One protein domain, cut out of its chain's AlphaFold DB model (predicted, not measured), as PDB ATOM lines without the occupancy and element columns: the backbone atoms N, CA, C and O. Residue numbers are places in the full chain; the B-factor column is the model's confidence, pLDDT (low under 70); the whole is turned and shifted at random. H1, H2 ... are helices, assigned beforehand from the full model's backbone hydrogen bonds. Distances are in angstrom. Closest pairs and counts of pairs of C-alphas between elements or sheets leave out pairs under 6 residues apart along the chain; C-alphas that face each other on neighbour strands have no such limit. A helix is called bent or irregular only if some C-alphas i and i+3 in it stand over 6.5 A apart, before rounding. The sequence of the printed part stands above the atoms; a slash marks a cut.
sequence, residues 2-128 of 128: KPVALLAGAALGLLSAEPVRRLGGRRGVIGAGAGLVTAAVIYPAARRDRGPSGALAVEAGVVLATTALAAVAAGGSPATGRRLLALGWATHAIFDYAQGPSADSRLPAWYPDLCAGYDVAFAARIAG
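This is residues 2 to 128 of the 128 residues of an uncharacterized protein of Marmoricola ginsengisoli (UniProt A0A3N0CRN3). Five helices make an up-and-down bundle, a flat slab in which H2, H3, H4 and H5 run nearly along one axis, H3 packing on H2 and H4, and H5 on the other side of H4. H1 crosses slantwise over H5 and packs along it, reaching H2 with residues 20 to 22 alone. The printed part has 127 residues with five named helices, in the order H1, H2, H3, H4, H5, and no named strand; the class is all helix. It is compact, with a radius of gyration of the C-alphas of 14.4 A, and the C-alphas span 41 by 32 by 17 A.

The hub is H2, residues 25 to 46, and H4, residues 78 to 99, each touching three other helices. They touch each other at a shallow tilt of 18 degrees, the same way, and their closest C-alphas, of Gly 25 and Pro 78, are 5.3 A apart. H3, residues 54 to 75, forms a hairpin with H2 at a shallow tilt of 10 degrees, closest at the C-alphas of Gly 33 and Ala 70, 4.5 A. H3 and H4 form a hairpin at 12 degrees, a shallow tilt, touching through residues 66 to 75 and 80 to 88 alone; the C-alphas of Ala 73 and Gly 81 come closest, 3.9 A. H5, residues 111 to 127, forms a hairpin with H4 at a shallow tilt of 19 degrees, closest at the C-alphas of Ala 93 and Ala 116, 4.1 A. H1, residues 2 to 23, touches H5 the same way at a steep tilt of 37 degrees, only just past shallow; the closest C-alphas, of Gly 13 and Tyr 118, are 4.1 A apart. H1 and H2 form a hairpin at 35.2 degrees, only just steep, closest at the C-alphas of Val 20 and Gly 28, 4.8 A. H2 and H5 are near each other, while H3 is apart from H1 and H5, and H1 is apart from H4. Every O i to N i+4 pair is within hydrogen-bond range in H3 and H5; the counts are 15 of 18 in H1, 14 of 18 in H2 and 17 of 18 in H4.

H2 is 32.8 A long and only just irregular, with C-alphas 40 and 43 6.8 A apart. H1 is 32.5 A long and begins at C-alpha 2 (-37.232, -9.562, -5.453). H3 is 31.5 A long, H4 30.7 A, and H5 24.1 A, ending at C-alpha 127 (-14.939, 2.658, -6.469).

The C-alphas of Ser 77 and Ala 103 are the two farthest apart, 41.9 A. The printed part has no cut. The link from H4 to H5, 11 residues, is long. No printed residue is under 70 in pLDDT.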
ATOM      1  N   LYS A   2     -38.304 -10.455  -5.943       77.12
ATOM      2  CA  LYS A   2     -37.232  -9.562  -5.453       77.12
ATOM      3  C   LYS A   2     -35.779  -9.973  -5.780       77.12
ATOM      4  O   LYS A   2     -35.064  -9.146  -6.335       77.12
ATOM      5  N   PRO A   3     -35.326 -11.223  -5.532       88.38
ATOM      6  CA  PRO A   3     -33.932 -11.588  -5.806       88.38
ATOM      7  C   PRO A   3     -33.580 -11.541  -7.298       88.38
ATOM      8  O   PRO A   3     -32.461 -11.187  -7.645       88.38
ATOM      9  N   VAL A   4     -34.528 -11.840  -8.191       94.94
ATOM     10  CA  VAL A   4     -34.288 -11.794  -9.642       94.94
ATOM     11  C   VAL A   4     -34.101 -10.353 -10.113       94.94
ATOM     12  O   VAL A   4     -33.175 -10.088 -10.871       94.94
ATOM     13  N   ALA A   5     -34.934  -9.421  -9.636       95.19
ATOM     14  CA  ALA A   5     -34.807  -8.003  -9.972       95.19
ATOM     15  C   ALA A   5     -33.484  -7.418  -9.450       95.19
ATOM     16  O   ALA A   5     -32.757  -6.805 -10.221       95.19
ATOM     17  N   LEU A   6     -33.111  -7.700  -8.196       96.25
ATOM     18  CA  LEU A   6     -31.824  -7.274  -7.632       96.25
ATOM     19  C   LEU A   6     -30.631  -7.777  -8.458       96.25
ATOM     20  O   LEU A   6     -29.741  -7.001  -8.801       96.25
ATOM     21  N   LEU A   7     -30.617  -9.067  -8.813       97.69
ATOM     22  CA  LEU A   7     -29.528  -9.661  -9.594       97.69
ATOM     23  C   LEU A   7     -29.470  -9.115 -11.025       97.69
ATOM     24  O   LEU A   7     -28.384  -8.823 -11.527       97.69
ATOM     25  N   ALA A   8     -30.624  -8.941 -11.674       97.94
ATOM     26  CA  ALA A   8     -30.698  -8.327 -12.997       97.94
ATOM     27  C   ALA A   8     -30.193  -6.876 -12.964       97.94
ATOM     28  O   ALA A   8     -29.414  -6.470 -13.827       97.94
ATOM     29  N   GLY A   9     -30.576  -6.124 -11.932       98.12
ATOM     30  CA  GLY A   9     -30.113  -4.765 -11.688       98.12
ATOM     31  C   GLY A   9     -28.604  -4.720 -11.529       98.12
ATOM     32  O   GLY A   9     -27.932  -3.976 -12.238       98.12
ATOM     33  N   ALA A  10     -28.054  -5.590 -10.679       98.31
ATOM     34  CA  ALA A  10     -26.617  -5.684 -10.458       98.31
ATOM     35  C   ALA A  10     -25.841  -5.987 -11.749       98.31
ATOM     36  O   ALA A  10     -24.828  -5.343 -12.026       98.31
ATOM     37  N   ALA A  11     -26.334  -6.914 -12.577       98.19
ATOM     38  CA  ALA A  11     -25.732  -7.201 -13.877       98.19
ATOM     39  C   ALA A  11     -25.717  -5.957 -14.786       98.19
ATOM     40  O   ALA A  11     -24.680  -5.632 -15.365       98.19
ATOM     41  N   LEU A  12     -26.831  -5.220 -14.860       98.19
ATOM     42  CA  LEU A  12     -26.909  -3.963 -15.610       98.19
ATOM     43  C   LEU A  12     -25.962  -2.895 -15.045       98.19
ATOM     44  O   LEU A  12     -25.281  -2.224 -15.816       98.19
ATOM     45  N   GLY A  13     -25.861  -2.771 -13.720       98.00
ATOM     46  CA  GLY A  13     -24.964  -1.824 -13.051       98.00
ATOM     47  C   GLY A  13     -23.495  -2.071 -13.390       98.00
ATOM     48  O   GLY A  13     -22.770  -1.136 -13.737       98.00
ATOM     49  N   LEU A  14     -23.062  -3.338 -13.384       97.38
ATOM     50  CA  LEU A  14     -21.708  -3.720 -13.800       97.38
ATOM     51  C   LEU A  14     -21.433  -3.362 -15.264       97.38
ATOM     52  O   LEU A  14     -20.375  -2.803 -15.570       97.38
ATOM     53  N   LEU A  15     -22.381  -3.662 -16.158       97.12
ATOM     54  CA  LEU A  15     -22.258  -3.377 -17.589       97.12
ATOM     55  C   LEU A  15     -22.202  -1.868 -17.861       97.12
ATOM     56  O   LEU A  15     -21.342  -1.410 -18.614       97.12
ATOM     57  N   SER A  16     -23.058  -1.086 -17.205       96.38
ATOM     58  CA  SER A  16     -23.112   0.371 -17.356       96.38
ATOM     59  C   SER A  16     -21.912   1.096 -16.743       96.38
ATOM     60  O   SER A  16     -21.532   2.167 -17.219       96.38
ATOM     61  N   ALA A  17     -21.275   0.533 -15.714       95.50
ATOM     62  CA  ALA A  17     -20.090   1.131 -15.099       95.50
ATOM     63  C   ALA A  17     -18.844   1.074 -16.001       95.50
ATOM     64  O   ALA A  17     -17.931   1.894 -15.866       95.50
ATOM     65  N   GLU A  18     -18.781   0.117 -16.926       94.44
ATOM     66  CA  GLU A  18     -17.632  -0.075 -17.810       94.44
ATOM     67  C   GLU A  18     -17.346   1.120 -18.741       94.44
ATOM     68  O   GLU A  18     -16.218   1.624 -18.706       94.44
ATOM     69  N   PRO A  19     -18.304   1.656 -19.526       93.88
ATOM     70  CA  PRO A  19     -18.049   2.844 -20.344       93.88
ATOM     71  C   PRO A  19     -17.642   4.062 -19.501       93.88
ATOM     72  O   PRO A  19     -16.733   4.799 -19.884       93.88
ATOM     73  N   VAL A  20     -18.240   4.244 -18.320       93.38
ATOM     74  CA  VAL A  20     -17.901   5.344 -17.399       93.38
ATOM     75  C   VAL A  20     -16.451   5.245 -16.920       93.38
ATOM     76  O   VAL A  20     -15.742   6.252 -16.853       93.38
ATOM     77  N   ARG A  21     -15.970   4.027 -16.653       90.88
ATOM     78  CA  ARG A  21     -14.565   3.787 -16.304       90.88
ATOM     79  C   ARG A  21     -13.614   4.005 -17.468       90.88
ATOM     80  O   ARG A  21     -12.558   4.597 -17.256       90.88
ATOM     81  N   ARG A  22     -13.995   3.591 -18.679       92.88
ATOM     82  CA  ARG A  22     -13.190   3.808 -19.894       92.88
ATOM     83  C   ARG A  22     -12.993   5.285 -20.212       92.88
ATOM     84  O   ARG A  22     -11.920   5.659 -20.670       92.88
ATOM     85  N   LEU A  23     -13.993   6.126 -19.937       93.06
ATOM     86  CA  LEU A  23     -13.849   7.579 -20.068       93.06
ATOM     87  C   LEU A  23     -12.763   8.136 -19.138       93.06
ATOM     88  O   LEU A  23     -12.072   9.082 -19.512       93.06
ATOM     89  N   GLY A  24     -12.622   7.553 -17.943       89.62
ATOM     90  CA  GLY A  24     -11.610   7.919 -16.959       89.62
ATOM     91  C   GLY A  24     -11.673   9.384 -16.508       89.62
ATOM     92  O   GLY A  24     -12.531  10.175 -16.913       89.62
ATOM     93  N   GLY A  25     -10.739   9.755 -15.629       94.00
ATOM     94  CA  GLY A  25     -10.517  11.146 -15.225       94.00
ATOM     95  C   GLY A  25     -11.794  11.899 -14.829       94.00
ATOM     96  O   GLY A  25     -12.651  11.383 -14.113       94.00
ATOM     97  N   ARG A  26     -11.908  13.146 -15.295       96.19
ATOM     98  CA  ARG A  26     -13.042  14.036 -15.003       96.19
ATOM     99  C   ARG A  26     -14.314  13.663 -15.772       96.19
ATOM    100  O   ARG A  26     -15.405  13.824 -15.238       96.19
ATOM    101  N   ARG A  27     -14.191  13.131 -16.993       96.75
ATOM    102  CA  ARG A  27     -15.346  12.725 -17.817       96.75
ATOM    103  C   ARG A  27     -16.114  11.572 -17.177       96.75
ATOM    104  O   ARG A  27     -17.335  11.627 -17.125       96.75
ATOM    105  N   GLY A  28     -15.404  10.584 -16.628       96.94
ATOM    106  CA  GLY A  28     -16.017   9.493 -15.871       96.94
ATOM    107  C   GLY A  28     -16.755   9.986 -14.622       96.94
ATOM    108  O   GLY A  28     -17.867   9.546 -14.360       96.94
ATOM    109  N   VAL A  29     -16.193  10.960 -13.893       97.94
ATOM    110  CA  VAL A  29     -16.866  11.579 -12.732       97.94
ATOM    111  C   VAL A  29     -18.139  12.313 -13.152       97.94
ATOM    112  O   VAL A  29     -19.189  12.087 -12.562       97.94
ATOM    113  N   ILE A  30     -18.077  13.142 -14.198       98.00
ATOM    114  CA  ILE A  30     -19.259  13.855 -14.705       98.00
ATOM    115  C   ILE A  30     -20.331  12.858 -15.163       98.00
ATOM    116  O   ILE A  30     -21.493  13.019 -14.805       98.00
ATOM    117  N   GLY A  31     -19.946  11.807 -15.892       98.00
ATOM    118  CA  GLY A  31     -20.873  10.766 -16.340       98.00
ATOM    119  C   GLY A  31     -21.542  10.026 -15.179       98.00
ATOM    120  O   GLY A  31     -22.763   9.892 -15.164       98.00
ATOM    121  N   ALA A  32     -20.768   9.606 -14.174       98.06
ATOM    122  CA  ALA A  32     -21.303   8.949 -12.979       98.06
ATOM    123  C   ALA A  32     -22.233   9.868 -12.169       98.06
ATOM    124  O   ALA A  32     -23.249   9.401 -11.658       98.06
ATOM    125  N   GLY A  33     -21.909  11.160 -12.065       98.56
ATOM    126  CA  GLY A  33     -22.740  12.145 -11.371       98.56
ATOM    127  C   GLY A  33     -24.038  12.442 -12.117       98.56
ATOM    128  O   GLY A  33     -25.106  12.421 -11.516       98.56
ATOM    129  N   ALA A  34     -23.968  12.646 -13.434       98.44
ATOM    130  CA  ALA A  34     -25.146  12.865 -14.272       98.44
ATOM    131  C   ALA A  34     -26.104  11.663 -14.242       98.44
ATOM    132  O   ALA A  34     -27.321  11.845 -14.170       98.44
ATOM    133  N   GLY A  35     -25.559  10.441 -14.248       98.44
ATOM    134  CA  GLY A  35     -26.347   9.221 -14.085       98.44
ATOM    135  C   GLY A  35     -27.081   9.175 -12.743       98.44
ATOM    136  O   GLY A  35     -28.276   8.896 -12.725       98.44
ATOM    137  N   LEU A  36     -26.403   9.523 -11.644       98.75
ATOM    138  CA  LEU A  36     -26.998   9.523 -10.303       98.75
ATOM    139  C   LEU A  36     -28.136  10.545 -10.184       98.75
ATOM    140  O   LEU A  36     -29.204  10.231  -9.671       98.75
ATOM    141  N   VAL A  37     -27.930  11.759 -10.703       98.81
ATOM    142  CA  VAL A  37     -28.973  12.800 -10.728       98.81
ATOM    143  C   VAL A  37     -30.162  12.354 -11.572       98.81
ATOM    144  O   VAL A  37     -31.309  12.550 -11.182       98.81
ATOM    145  N   THR A  38     -29.897  11.722 -12.717       98.62
ATOM    146  CA  THR A  38     -30.957  11.190 -13.578       98.62
ATOM    147  C   THR A  38     -31.772  10.134 -12.840       98.62
ATOM    148  O   THR A  38     -32.995  10.217 -12.866       98.62
ATOM    149  N   ALA A  39     -31.123   9.196 -12.142       98.19
ATOM    150  CA  ALA A  39     -31.794   8.181 -11.330       98.19
ATOM    151  C   ALA A  39     -32.689   8.814 -10.249       98.19
ATOM    152  O   ALA A  39     -33.874   8.488 -10.165       98.19
ATOM    153  N   ALA A  40     -32.169   9.802  -9.513       98.25
ATOM    154  CA  ALA A  40     -32.910  10.495  -8.458       98.25
ATOM    155  C   ALA A  40     -34.187  11.199  -8.959       98.25
ATOM    156  O   ALA A  40     -35.166  11.319  -8.224       98.25
ATOM    157  N   VAL A  41     -34.206  11.654 -10.217       98.31
ATOM    158  CA  VAL A  41     -35.366  12.337 -10.818       98.31
ATOM    159  C   VAL A  41     -36.491  11.364 -11.199       98.31
ATOM    160  O   VAL A  41     -37.638  11.789 -11.359       98.31
ATOM    161  N   ILE A  42     -36.219  10.059 -11.315       97.81
ATOM    162  CA  ILE A  42     -37.190   9.100 -11.861       97.81
ATOM    163  C   ILE A  42     -38.442   8.983 -10.988       97.81
ATOM    164  O   ILE A  42     -39.546   9.077 -11.523       97.81
ATOM    165  N   TYR A  43     -38.313   8.824  -9.666       96.12
ATOM    166  CA  TYR A  43     -39.485   8.718  -8.785       96.12
ATOM    167  C   TYR A  43     -40.390   9.950  -8.808       96.12
ATOM    168  O   TYR A  43     -41.573   9.775  -9.122       96.12
ATOM    169  N   PRO A  44     -39.892  11.182  -8.570       96.25
ATOM    170  CA  PRO A  44     -40.765  12.352  -8.592       96.25
ATOM    171  C   PRO A  44     -41.377  12.580  -9.981       96.25
ATOM    172  O   PRO A  44     -42.536  12.986 -10.093       96.25
ATOM    173  N   ALA A  45     -40.659  12.249 -11.061       96.94
ATOM    174  CA  ALA A  45     -41.208  12.311 -12.416       96.94
ATOM    175  C   ALA A  45     -42.312  11.263 -12.659       96.94
ATOM    176  O   ALA A  45     -43.304  11.543 -13.349       96.94
ATOM    177  N   ALA A  46     -42.164  10.069 -12.082       96.50
ATOM    178  CA  ALA A  46     -43.080   8.950 -12.255       96.50
ATOM    179  C   ALA A  46     -44.337   9.022 -11.379       96.50
ATOM    180  O   ALA A  46     -45.269   8.246 -11.623       96.50
ATOM    181  N   ARG A  47     -44.413   9.947 -10.414       94.81
ATOM    182  CA  ARG A  47     -45.607  10.117  -9.576       94.81
ATOM    183  C   ARG A  47     -46.866  10.443 -10.371       94.81
ATOM    184  O   ARG A  47     -46.830  11.170 -11.377       94.81
ATOM    185  N   ARG A  48     -47.994   9.884  -9.928       95.12
ATOM    186  CA  ARG A  48     -49.320  10.175 -10.482       95.12
ATOM    187  C   ARG A  48     -49.841  11.491  -9.927       95.12
ATOM    188  O   ARG A  48     -50.192  12.353 -10.734       95.12
ATOM    189  N   ASP A  49     -49.820  11.643  -8.609       92.00
ATOM    190  CA  ASP A  49     -50.135  12.886  -7.922       92.00
ATOM    191  C   ASP A  49     -48.875  13.751  -7.736       92.00
ATOM    192  O   ASP A  49     -47.790  13.269  -7.414       92.00
ATOM    193  N   ARG A  50     -49.018  15.054  -7.977       89.25
ATOM    194  CA  ARG A  50     -47.955  16.056  -7.803       89.25
ATOM    195  C   ARG A  50     -48.298  17.083  -6.725       89.25
ATOM    196  O   ARG A  50     -47.607  18.093  -6.604       89.25
ATOM    197  N   GLY A  51     -49.357  16.835  -5.956       90.38
ATOM    198  CA  GLY A  51     -49.690  17.611  -4.775       90.38
ATOM    199  C   GLY A  51     -48.588  17.545  -3.706       90.38
ATOM    200  O   GLY A  51     -47.795  16.595  -3.674       90.38
ATOM    201  N   PRO A  52     -48.516  18.544  -2.807       90.38
ATOM    202  CA  PRO A  52     -47.568  18.532  -1.699       90.38
ATOM    203  C   PRO A  52     -47.745  17.280  -0.830       90.38
ATOM    204  O   PRO A  52     -48.817  17.039  -0.280       90.38
ATOM    205  N   SER A  53     -46.683  16.488  -0.682       92.81
ATOM    206  CA  SER A  53     -46.667  15.303   0.179       92.81
ATOM    207  C   SER A  53     -45.286  15.097   0.795       92.81
ATOM    208  O   SER A  53     -44.273  15.510   0.227       92.81
ATOM    209  N   GLY A  54     -45.226  14.430   1.953       92.88
ATOM    210  CA  GLY A  54     -43.949  14.118   2.607       92.88
ATOM    211  C   GLY A  54     -43.034  13.262   1.728       92.88
ATOM    212  O   GLY A  54     -41.825  13.463   1.711       92.88
ATOM    213  N   ALA A  55     -43.608  12.362   0.931       92.12
ATOM    214  CA  ALA A  55     -42.841  11.499   0.046       92.12
ATOM    215  C   ALA A  55     -42.267  12.263  -1.165       92.12
ATOM    216  O   ALA A  55     -41.102  12.070  -1.505       92.12
ATOM    217  N   LEU A  56     -43.024  13.205  -1.746       94.19
ATOM    218  CA  LEU A  56     -42.489  14.122  -2.758       94.19
ATOM    219  C   LEU A  56     -41.389  15.028  -2.177       94.19
ATOM    220  O   LEU A  56     -40.401  15.298  -2.855       94.19
ATOM    221  N   ALA A  57     -41.523  15.471  -0.922       96.12
ATOM    222  CA  ALA A  57     -40.490  16.264  -0.253       96.12
ATOM    223  C   ALA A  57     -39.184  15.472  -0.058       96.12
ATOM    224  O   ALA A  57     -38.104  16.009  -0.304       96.12
ATOM    225  N   VAL A  58     -39.273  14.193   0.327       96.31
ATOM    226  CA  VAL A  58     -38.108  13.296   0.419       96.31
ATOM    227  C   VAL A  58     -37.460  13.109  -0.952       96.31
ATOM    228  O   VAL A  58     -36.257  13.322  -1.082       96.31
ATOM    229  N   GLU A  59     -38.239  12.787  -1.985       96.62
ATOM    230  CA  GLU A  59     -37.738  12.617  -3.356       96.62
ATOM    231  C   GLU A  59     -37.060  13.885  -3.891       96.62
ATOM    232  O   GLU A  59     -35.960  13.817  -4.439       96.62
ATOM    233  N   ALA A  60     -37.660  15.059  -3.672       97.12
ATOM    234  CA  ALA A  60     -37.048  16.339  -4.021       97.12
ATOM    235  C   ALA A  60     -35.735  16.571  -3.253       97.12
ATOM    236  O   ALA A  60     -34.751  17.036  -3.832       97.12
ATOM    237  N   GLY A  61     -35.691  16.200  -1.970       98.19
ATOM    238  CA  GLY A  61     -34.472  16.221  -1.163       98.19
ATOM    239  C   GLY A  61     -33.369  15.327  -1.731       98.19
ATOM    240  O   GLY A  61     -32.221  15.762  -1.819       98.19
ATOM    241  N   VAL A  62     -33.707  14.115  -2.187       98.06
ATOM    242  CA  VAL A  62     -32.759  13.192  -2.837       98.06
ATOM    243  C   VAL A  62     -32.231  13.780  -4.149       98.06
ATOM    244  O   VAL A  62     -31.020  13.753  -4.381       98.06
ATOM    245  N   VAL A  63     -33.089  14.385  -4.978       98.62
ATOM    246  CA  VAL A  63     -32.662  15.078  -6.211       98.62
ATOM    247  C   VAL A  63     -31.684  16.211  -5.897       98.62
ATOM    248  O   VAL A  63     -30.625  16.312  -6.522       98.62
ATOM    249  N   LEU A  64     -31.993  17.052  -4.907       98.62
ATOM    250  CA  LEU A  64     -31.114  18.154  -4.508       98.62
ATOM    251  C   LEU A  64     -29.773  17.644  -3.964       98.62
ATOM    252  O   LEU A  64     -28.718  18.125  -4.382       98.62
ATOM    253  N   ALA A  65     -29.799  16.646  -3.079       98.50
ATOM    254  CA  ALA A  65     -28.600  16.075  -2.472       98.50
ATOM    255  C   ALA A  65     -27.683  15.414  -3.512       98.50
ATOM    256  O   ALA A  65     -26.475  15.661  -3.518       98.50
ATOM    257  N   THR A  66     -28.245  14.622  -4.429       98.62
ATOM    258  CA  THR A  66     -27.478  13.976  -5.509       98.62
ATOM    259  C   THR A  66     -26.919  14.992  -6.502       98.62
ATOM    260  O   THR A  66     -25.772  14.856  -6.927       98.62
ATOM    261  N   THR A  67     -27.665  16.060  -6.805       98.69
ATOM    262  CA  THR A  67     -27.192  17.166  -7.654       98.69
ATOM    263  C   THR A  67     -26.023  17.906  -7.010       98.69
ATOM    264  O   THR A  67     -24.990  18.115  -7.652       98.69
ATOM    265  N   ALA A  68     -26.140  18.255  -5.727       98.62
ATOM    266  CA  ALA A  68     -25.067  18.902  -4.981       98.62
ATOM    267  C   ALA A  68     -23.822  18.004  -4.896       98.62
ATOM    268  O   ALA A  68     -22.710  18.461  -5.169       98.62
ATOM    269  N   LEU A  69     -24.003  16.713  -4.596       98.56
ATOM    270  CA  LEU A  69     -22.916  15.737  -4.564       98.56
ATOM    271  C   LEU A  69     -22.211  15.630  -5.921       98.56
ATOM    272  O   LEU A  69     -20.980  15.636  -5.966       98.56
ATOM    273  N   ALA A  70     -22.965  15.565  -7.021       98.31
ATOM    274  CA  ALA A  70     -22.408  15.510  -8.369       98.31
ATOM    275  C   ALA A  70     -21.592  16.769  -8.703       98.31
ATOM    276  O   ALA A  70     -20.485  16.655  -9.236       98.31
ATOM    277  N   ALA A  71     -22.087  17.954  -8.332       98.31
ATOM    278  CA  ALA A  71     -21.367  19.213  -8.517       98.31
ATOM    279  C   ALA A  71     -20.058  19.253  -7.705       98.31
ATOM    280  O   ALA A  71     -18.998  19.571  -8.253       98.31
ATOM    281  N   VAL A  72     -20.101  18.859  -6.427       98.38
ATOM    282  CA  VAL A  72     -18.914  18.778  -5.557       98.38
ATOM    283  C   VAL A  72     -17.900  17.771  -6.105       98.38
ATOM    284  O   VAL A  72     -16.711  18.082  -6.220       98.38
ATOM    285  N   ALA A  73     -18.357  16.582  -6.500       97.81
ATOM    286  CA  ALA A  73     -17.505  15.545  -7.071       97.81
ATOM    287  C   ALA A  73     -16.827  16.013  -8.368       97.81
ATOM    288  O   ALA A  73     -15.639  15.755  -8.566       97.81
ATOM    289  N   ALA A  74     -17.557  16.735  -9.225       96.81
ATOM    290  CA  ALA A  74     -17.022  17.310 -10.453       96.81
ATOM    291  C   ALA A  74     -16.025  18.450 -10.191       96.81
ATOM    292  O   ALA A  74     -15.123  18.651 -10.999       96.81
ATOM    293  N   GLY A  75     -16.145  19.189  -9.085       96.12
ATOM    294  CA  GLY A  75     -15.207  20.253  -8.712       96.12
ATOM    295  C   GLY A  75     -13.833  19.736  -8.271       96.12
ATOM    296  O   GLY A  75     -12.818  20.362  -8.573       96.12
ATOM    297  N   GLY A  76     -13.788  18.576  -7.611       93.25
ATOM    298  CA  GLY A  76     -12.579  18.027  -6.995       93.25
ATOM    299  C   GLY A  76     -11.620  17.270  -7.925       93.25
ATOM    300  O   GLY A  76     -11.704  17.295  -9.160       93.25
ATOM    301  N   SER A  77     -10.678  16.555  -7.299       96.88
ATOM    302  CA  SER A  77      -9.810  15.609  -8.007       96.88
ATOM    303  C   SER A  77     -10.636  14.424  -8.533       96.88
ATOM    304  O   SER A  77     -11.570  13.986  -7.855       96.88
ATOM    305  N   PRO A  78     -10.287  13.826  -9.689       96.19
ATOM    306  CA  PRO A  78     -11.007  12.663 -10.200       96.19
ATOM    307  C   PRO A  78     -11.074  11.484  -9.221       96.19
ATOM    308  O   PRO A  78     -12.067  10.764  -9.198       96.19
ATOM    309  N   ALA A  79     -10.032  11.273  -8.412       95.88
ATOM    310  CA  ALA A  79     -10.004  10.196  -7.426       95.88
ATOM    311  C   ALA A  79     -11.011  10.440  -6.290       95.88
ATOM    312  O   ALA A  79     -11.791   9.548  -5.957       95.88
ATOM    313  N   THR A  80     -11.037  11.657  -5.742       96.88
ATOM    314  CA  THR A  80     -12.008  12.049  -4.712       96.88
ATOM    315  C   THR A  80     -13.432  12.025  -5.264       96.88
ATOM    316  O   THR A  80     -14.312  11.446  -4.635       96.88
ATOM    317  N   GLY A  81     -13.649  12.579  -6.463       97.75
ATOM    318  CA  GLY A  81     -14.961  12.609  -7.111       97.75
ATOM    319  C   GLY A  81     -15.537  11.213  -7.349       97.75
ATOM    320  O   GLY A  81     -16.702  10.979  -7.045       97.75
ATOM    321  N   ARG A  82     -14.715  10.251  -7.797       97.31
ATOM    322  CA  ARG A  82     -15.151   8.850  -7.934       97.31
ATOM    323  C   ARG A  82     -15.574   8.233  -6.605       97.31
ATOM    324  O   ARG A  82     -16.613   7.589  -6.559       97.31
ATOM    325  N   ARG A  83     -14.807   8.444  -5.529       97.62
ATOM    326  CA  ARG A  83     -15.144   7.915  -4.194       97.62
ATOM    327  C   ARG A  83     -16.437   8.522  -3.654       97.62
ATOM    328  O   ARG A  83     -17.286   7.789  -3.163       97.62
ATOM    329  N   LEU A  84     -16.602   9.838  -3.791       98.19
ATOM    330  CA  LEU A  84     -17.828  10.533  -3.399       98.19
ATOM    331  C   LEU A  84     -19.043  10.003  -4.162       98.19
ATOM    332  O   LEU A  84     -20.064   9.706  -3.553       98.19
ATOM    333  N   LEU A  85     -18.922   9.829  -5.479       98.50
ATOM    334  CA  LEU A  85     -20.015   9.299  -6.288       98.50
ATOM    335  C   LEU A  85     -20.295   7.828  -6.002       98.50
ATOM    336  O   LEU A  85     -21.459   7.456  -5.966       98.50
ATOM    337  N   ALA A  86     -19.279   7.004  -5.741       98.50
ATOM    338  CA  ALA A  86     -19.490   5.623  -5.313       98.50
ATOM    339  C   ALA A  86     -20.321   5.557  -4.020       98.50
ATOM    340  O   ALA A  86     -21.277   4.793  -3.944       98.50
ATOM    341  N   LEU A  87     -20.008   6.407  -3.034       98.38
ATOM    342  CA  LEU A  87     -20.815   6.534  -1.815       98.38
ATOM    343  C   LEU A  87     -22.225   7.063  -2.108       98.38
ATOM    344  O   LEU A  87     -23.189   6.588  -1.512       98.38
ATOM    345  N   GLY A  88     -22.353   8.011  -3.040       98.62
ATOM    346  CA  GLY A  88     -23.637   8.543  -3.496       98.62
ATOM    347  C   GLY A  88     -24.544   7.471  -4.090       98.62
ATOM    348  O   GLY A  88     -25.674   7.322  -3.640       98.62
ATOM    349  N   TRP A  89     -24.029   6.683  -5.034       98.81
ATOM    350  CA  TRP A  89     -24.734   5.543  -5.623       98.81
ATOM    351  C   TRP A  89     -25.084   4.489  -4.567       98.81
ATOM    352  O   TRP A  89     -26.226   4.058  -4.494       98.81
ATOM    353  N   ALA A  90     -24.156   4.129  -3.673       98.56
ATOM    354  CA  ALA A  90     -24.455   3.178  -2.599       98.56
ATOM    355  C   ALA A  90     -25.554   3.686  -1.644       98.56
ATOM    356  O   ALA A  90     -26.389   2.909  -1.189       98.56
ATOM    357  N   THR A  91     -25.580   4.990  -1.358       98.44
ATOM    358  CA  THR A  91     -26.632   5.610  -0.539       98.44
ATOM    359  C   THR A  91     -27.966   5.651  -1.284       98.44
ATOM    360  O   THR A  91     -29.006   5.379  -0.689       98.44
ATOM    361  N   HIS A  92     -27.947   5.939  -2.588       98.44
ATOM    362  CA  HIS A  92     -29.144   5.916  -3.425       98.44
ATOM    363  C   HIS A  92     -29.744   4.504  -3.523       98.44
ATOM    364  O   HIS A  92     -30.955   4.364  -3.395       98.44
ATOM    365  N   ALA A  93     -28.916   3.454  -3.539       98.06
ATOM    366  CA  ALA A  93     -29.397   2.074  -3.459       98.06
ATOM    367  C   ALA A  93     -30.234   1.792  -2.198       98.06
ATOM    368  O   ALA A  93     -31.211   1.043  -2.244       98.06
ATOM    369  N   ILE A  94     -29.848   2.377  -1.056       97.69
ATOM    370  CA  ILE A  94     -30.597   2.248   0.203       97.69
ATOM    371  C   ILE A  94     -31.948   2.950   0.071       97.69
ATOM    372  O   ILE A  94     -32.964   2.402   0.497       97.69
ATOM    373  N   PHE A  95     -31.962   4.140  -0.536       97.00
ATOM    374  CA  PHE A  95     -33.193   4.865  -0.830       97.00
ATOM    375  C   PHE A  95     -34.112   4.053  -1.754       97.00
ATOM    376  O   PHE A  95     -35.268   3.842  -1.398       97.00
ATOM    377  N   ASP A  96     -33.597   3.513  -2.862       96.19
ATOM    378  CA  ASP A  96     -34.346   2.646  -3.779       96.19
ATOM    379  C   ASP A  96     -34.956   1.436  -3.067       96.19
ATOM    380  O   ASP A  96     -36.148   1.148  -3.199       96.19
ATOM    381  N   TYR A  97     -34.155   0.744  -2.257       94.25
ATOM    382  CA  TYR A  97     -34.619  -0.427  -1.521       94.25
ATOM    383  C   TYR A  97     -35.709  -0.078  -0.492       94.25
ATOM    384  O   TYR A  97     -36.659  -0.844  -0.310       94.25
ATOM    385  N   ALA A  98     -35.590   1.078   0.170       94.25
ATOM    386  CA  ALA A  98     -36.551   1.550   1.165       94.25
ATOM    387  C   ALA A  98     -37.837   2.121   0.544       94.25
ATOM    388  O   ALA A  98     -38.902   1.998   1.148       94.25
ATOM    389  N   GLN A  99     -37.748   2.719  -0.648       89.88
ATOM    390  CA  GLN A  99     -38.873   3.331  -1.355       89.88
ATOM    391  C   GLN A  99     -39.982   2.307  -1.626       89.88
ATOM    392  O   GLN A  99     -41.158   2.575  -1.376       89.88
ATOM    393  N   GLY A 100     -39.600   1.120  -2.110       83.69
ATOM    394  CA  GLY A 100     -40.519   0.021  -2.384       83.69
ATOM    395  C   GLY A 100     -41.641   0.354  -3.389       83.69
ATOM    396  O   GLY A 100     -41.654   1.408  -4.030       83.69
ATOM    397  N   PRO A 101     -42.593  -0.574  -3.595       85.75
ATOM    398  CA  PRO A 101     -43.737  -0.340  -4.471       85.75
ATOM    399  C   PRO A 101     -44.664   0.748  -3.914       85.75
ATOM    400  O   PRO A 101     -45.002   0.734  -2.733       85.75
ATOM    401  N   SER A 102     -45.158   1.634  -4.782       86.88
ATOM    402  CA  SER A 102     -46.110   2.689  -4.414       86.88
ATOM    403  C   SER A 102     -47.289   2.743  -5.384       86.88
ATOM    404  O   SER A 102     -47.103   2.760  -6.602       86.88
ATOM    405  N   ALA A 103     -48.512   2.831  -4.846       87.75
ATOM    406  CA  ALA A 103     -49.731   3.021  -5.639       87.75
ATOM    407  C   ALA A 103     -49.756   4.380  -6.370       87.75
ATOM    408  O   ALA A 103     -50.382   4.519  -7.423       87.75
ATOM    409  N   ASP A 104     -49.014   5.364  -5.861       91.00
ATOM    410  CA  ASP A 104     -48.865   6.692  -6.464       91.00
ATOM    411  C   ASP A 104     -47.744   6.748  -7.529       91.00
ATOM    412  O   ASP A 104     -47.459   7.794  -8.098       91.00
ATOM    413  N   SER A 105     -47.105   5.623  -7.869       93.06
ATOM    414  CA  SER A 105     -46.033   5.581  -8.876       93.06
ATOM    415  C   SER A 105     -46.449   4.863 -10.158       93.06
ATOM    416  O   SER A 105     -47.010   3.765 -10.122       93.06
ATOM    417  N   ARG A 106     -46.137   5.447 -11.324       95.94
ATOM    418  CA  ARG A 106     -46.288   4.779 -12.634       95.94
ATOM    419  C   ARG A 106     -45.283   3.639 -12.854       95.94
ATOM    420  O   ARG A 106     -45.415   2.917 -13.839       95.94
ATOM    421  N   LEU A 107     -44.297   3.481 -11.972       95.81
ATOM    422  CA  LEU A 107     -43.267   2.454 -12.087       95.81
ATOM    423  C   LEU A 107     -43.816   1.074 -11.700       95.81
ATOM    424  O   LEU A 107     -44.661   0.966 -10.807       95.81
ATOM    425  N   PRO A 108     -43.334  -0.002 -12.341       95.12
ATOM    426  CA  PRO A 108     -43.707  -1.352 -11.951       95.12
ATOM    427  C   PRO A 108     -43.132  -1.705 -10.572       95.12
ATOM    428  O   PRO A 108     -42.066  -1.232 -10.186       95.12
ATOM    429  N   ALA A 109     -43.804  -2.595  -9.838       94.50
ATOM    430  CA  ALA A 109     -43.442  -2.935  -8.457       94.50
ATOM    431  C   ALA A 109     -42.036  -3.545  -8.284       94.50
ATOM    432  O   ALA A 109     -41.491  -3.509  -7.187       94.50
ATOM    433  N   TRP A 110     -41.448  -4.110  -9.344       94.81
ATOM    434  CA  TRP A 110     -40.085  -4.656  -9.332       94.81
ATOM    435  C   TRP A 110     -38.997  -3.594  -9.551       94.81
ATOM    436  O   TRP A 110     -37.817  -3.899  -9.392       94.81
ATOM    437  N   TYR A 111     -39.372  -2.376  -9.949       95.94
ATOM    438  CA  TYR A 111     -38.434  -1.322 -10.332       95.94
ATOM    439  C   TYR A 111     -37.479  -0.907  -9.203       95.94
ATOM    440  O   TYR A 111     -36.277  -0.881  -9.461       95.94
ATOM    441  N   PRO A 112     -37.939  -0.676  -7.956       95.81
ATOM    442  CA  PRO A 112     -37.039  -0.263  -6.878       95.81
ATOM    443  C   PRO A 112     -35.983  -1.327  -6.549       95.81
ATOM    444  O   PRO A 112     -34.813  -1.009  -6.361       95.81
ATOM    445  N   ASP A 113     -36.365  -2.610  -6.575       96.44
ATOM    446  CA  ASP A 113     -35.428  -3.723  -6.373       96.44
ATOM    447  C   ASP A 113     -34.378  -3.789  -7.503       96.44
ATOM    448  O   ASP A 113     -33.203  -4.054  -7.247       96.44
ATOM    449  N   LEU A 114     -34.777  -3.538  -8.757       97.56
ATOM    450  CA  LEU A 114     -33.850  -3.467  -9.893       97.56
ATOM    451  C   LEU A 114     -32.846  -2.315  -9.715       97.56
ATOM    452  O   LEU A 114     -31.644  -2.524  -9.885       97.56
ATOM    453  N   CYS A 115     -33.324  -1.121  -9.362       97.62
ATOM    454  CA  CYS A 115     -32.480   0.062  -9.167       97.62
ATOM    455  C   CYS A 115     -31.511  -0.108  -7.997       97.62
ATOM    456  O   CYS A 115     -30.314   0.097  -8.176       97.62
ATOM    457  N   ALA A 116     -31.968  -0.636  -6.861       97.69
ATOM    458  CA  ALA A 116     -31.086  -0.928  -5.732       97.69
ATOM    459  C   ALA A 116     -29.935  -1.878  -6.122       97.69
ATOM    460  O   ALA A 116     -28.779  -1.654  -5.757       97.69
ATOM    461  N   GLY A 117     -30.229  -2.923  -6.905       98.00
ATOM    462  CA  GLY A 117     -29.207  -3.832  -7.425       98.00
ATOM    463  C   GLY A 117     -28.218  -3.138  -8.366       98.00
ATOM    464  O   GLY A 117     -27.005  -3.325  -8.236       98.00
ATOM    465  N   TYR A 118     -28.734  -2.319  -9.290       98.56
ATOM    466  CA  TYR A 118     -27.928  -1.521 -10.217       98.56
ATOM    467  C   TYR A 118     -26.963  -0.604  -9.469       98.56
ATOM    468  O   TYR A 118     -25.760  -0.634  -9.729       98.56
ATOM    469  N   ASP A 119     -27.480   0.155  -8.511       98.50
ATOM    470  CA  ASP A 119     -26.752   1.182  -7.782       98.50
ATOM    471  C   ASP A 119     -25.594   0.606  -6.968       98.50
ATOM    472  O   ASP A 119     -24.472   1.111  -7.049       98.50
ATOM    473  N   VAL A 120     -25.829  -0.496  -6.242       98.44
ATOM    474  CA  VAL A 120     -24.774  -1.192  -5.485       98.44
ATOM    475  C   VAL A 120     -23.660  -1.664  -6.415       98.44
ATOM    476  O   VAL A 120     -22.478  -1.445  -6.141       98.44
ATOM    477  N   ALA A 121     -24.021  -2.311  -7.523       98.25
ATOM    478  CA  ALA A 121     -23.041  -2.877  -8.438       98.25
ATOM    479  C   ALA A 121     -22.260  -1.794  -9.198       98.25
ATOM    480  O   ALA A 121     -21.040  -1.899  -9.354       98.25
ATOM    481  N   PHE A 122     -22.946  -0.730  -9.621       98.56
ATOM    482  CA  PHE A 122     -22.328   0.426 -10.257       98.56
ATOM    483  C   PHE A 122     -21.364   1.121  -9.288       98.56
ATOM    484  O   PHE A 122     -20.201   1.332  -9.640       98.56
ATOM    485  N   ALA A 123     -21.803   1.388  -8.049       98.31
ATOM    486  CA  ALA A 123     -20.986   1.967  -6.981       98.31
ATOM    487  C   ALA A 123     -19.710   1.157  -6.735       98.31
ATOM    488  O   ALA A 123     -18.606   1.703  -6.793       98.31
ATOM    489  N   ALA A 124     -19.856  -0.155  -6.517       97.38
ATOM    490  CA  ALA A 124     -18.734  -1.057  -6.288       97.38
ATOM    491  C   ALA A 124     -17.744  -1.022  -7.459       97.38
ATOM    492  O   ALA A 124     -16.528  -0.976  -7.256       97.38
ATOM    493  N   ARG A 125     -18.254  -0.983  -8.697       96.38
ATOM    494  CA  ARG A 125     -17.397  -1.004  -9.879       96.38
ATOM    495  C   ARG A 125     -16.657   0.307 -10.110       96.38
ATOM    496  O   ARG A 125     -15.530   0.240 -10.594       96.38
ATOM    497  N   ILE A 126     -17.233   1.471  -9.801       96.00
ATOM    498  CA  ILE A 126     -16.546   2.766  -9.975       96.00
ATOM    499  C   ILE A 126     -15.626   3.134  -8.798       96.00
ATOM    500  O   ILE A 126     -14.796   4.036  -8.942       96.00
ATOM    501  N   ALA A 127     -15.774   2.459  -7.652       91.19
ATOM    502  CA  ALA A 127     -14.939   2.658  -6.469       91.19
ATOM    503  C   ALA A 127     -13.514   2.096  -6.624       91.19
ATOM    504  O   ALA A 127     -12.577   2.692  -6.088       91.19
ATOM    505  N   GLY A 128     -13.365   0.968  -7.333       76.62
ATOM    506  CA  GLY A 128     -12.080   0.308  -7.622       76.62
ATOM    507  C   GLY A 128     -11.447   0.769  -8.924       76.62
ATOM    508  O   GLY A 128     -10.219   0.972  -8.947       76.62
TER     509      GLY A 128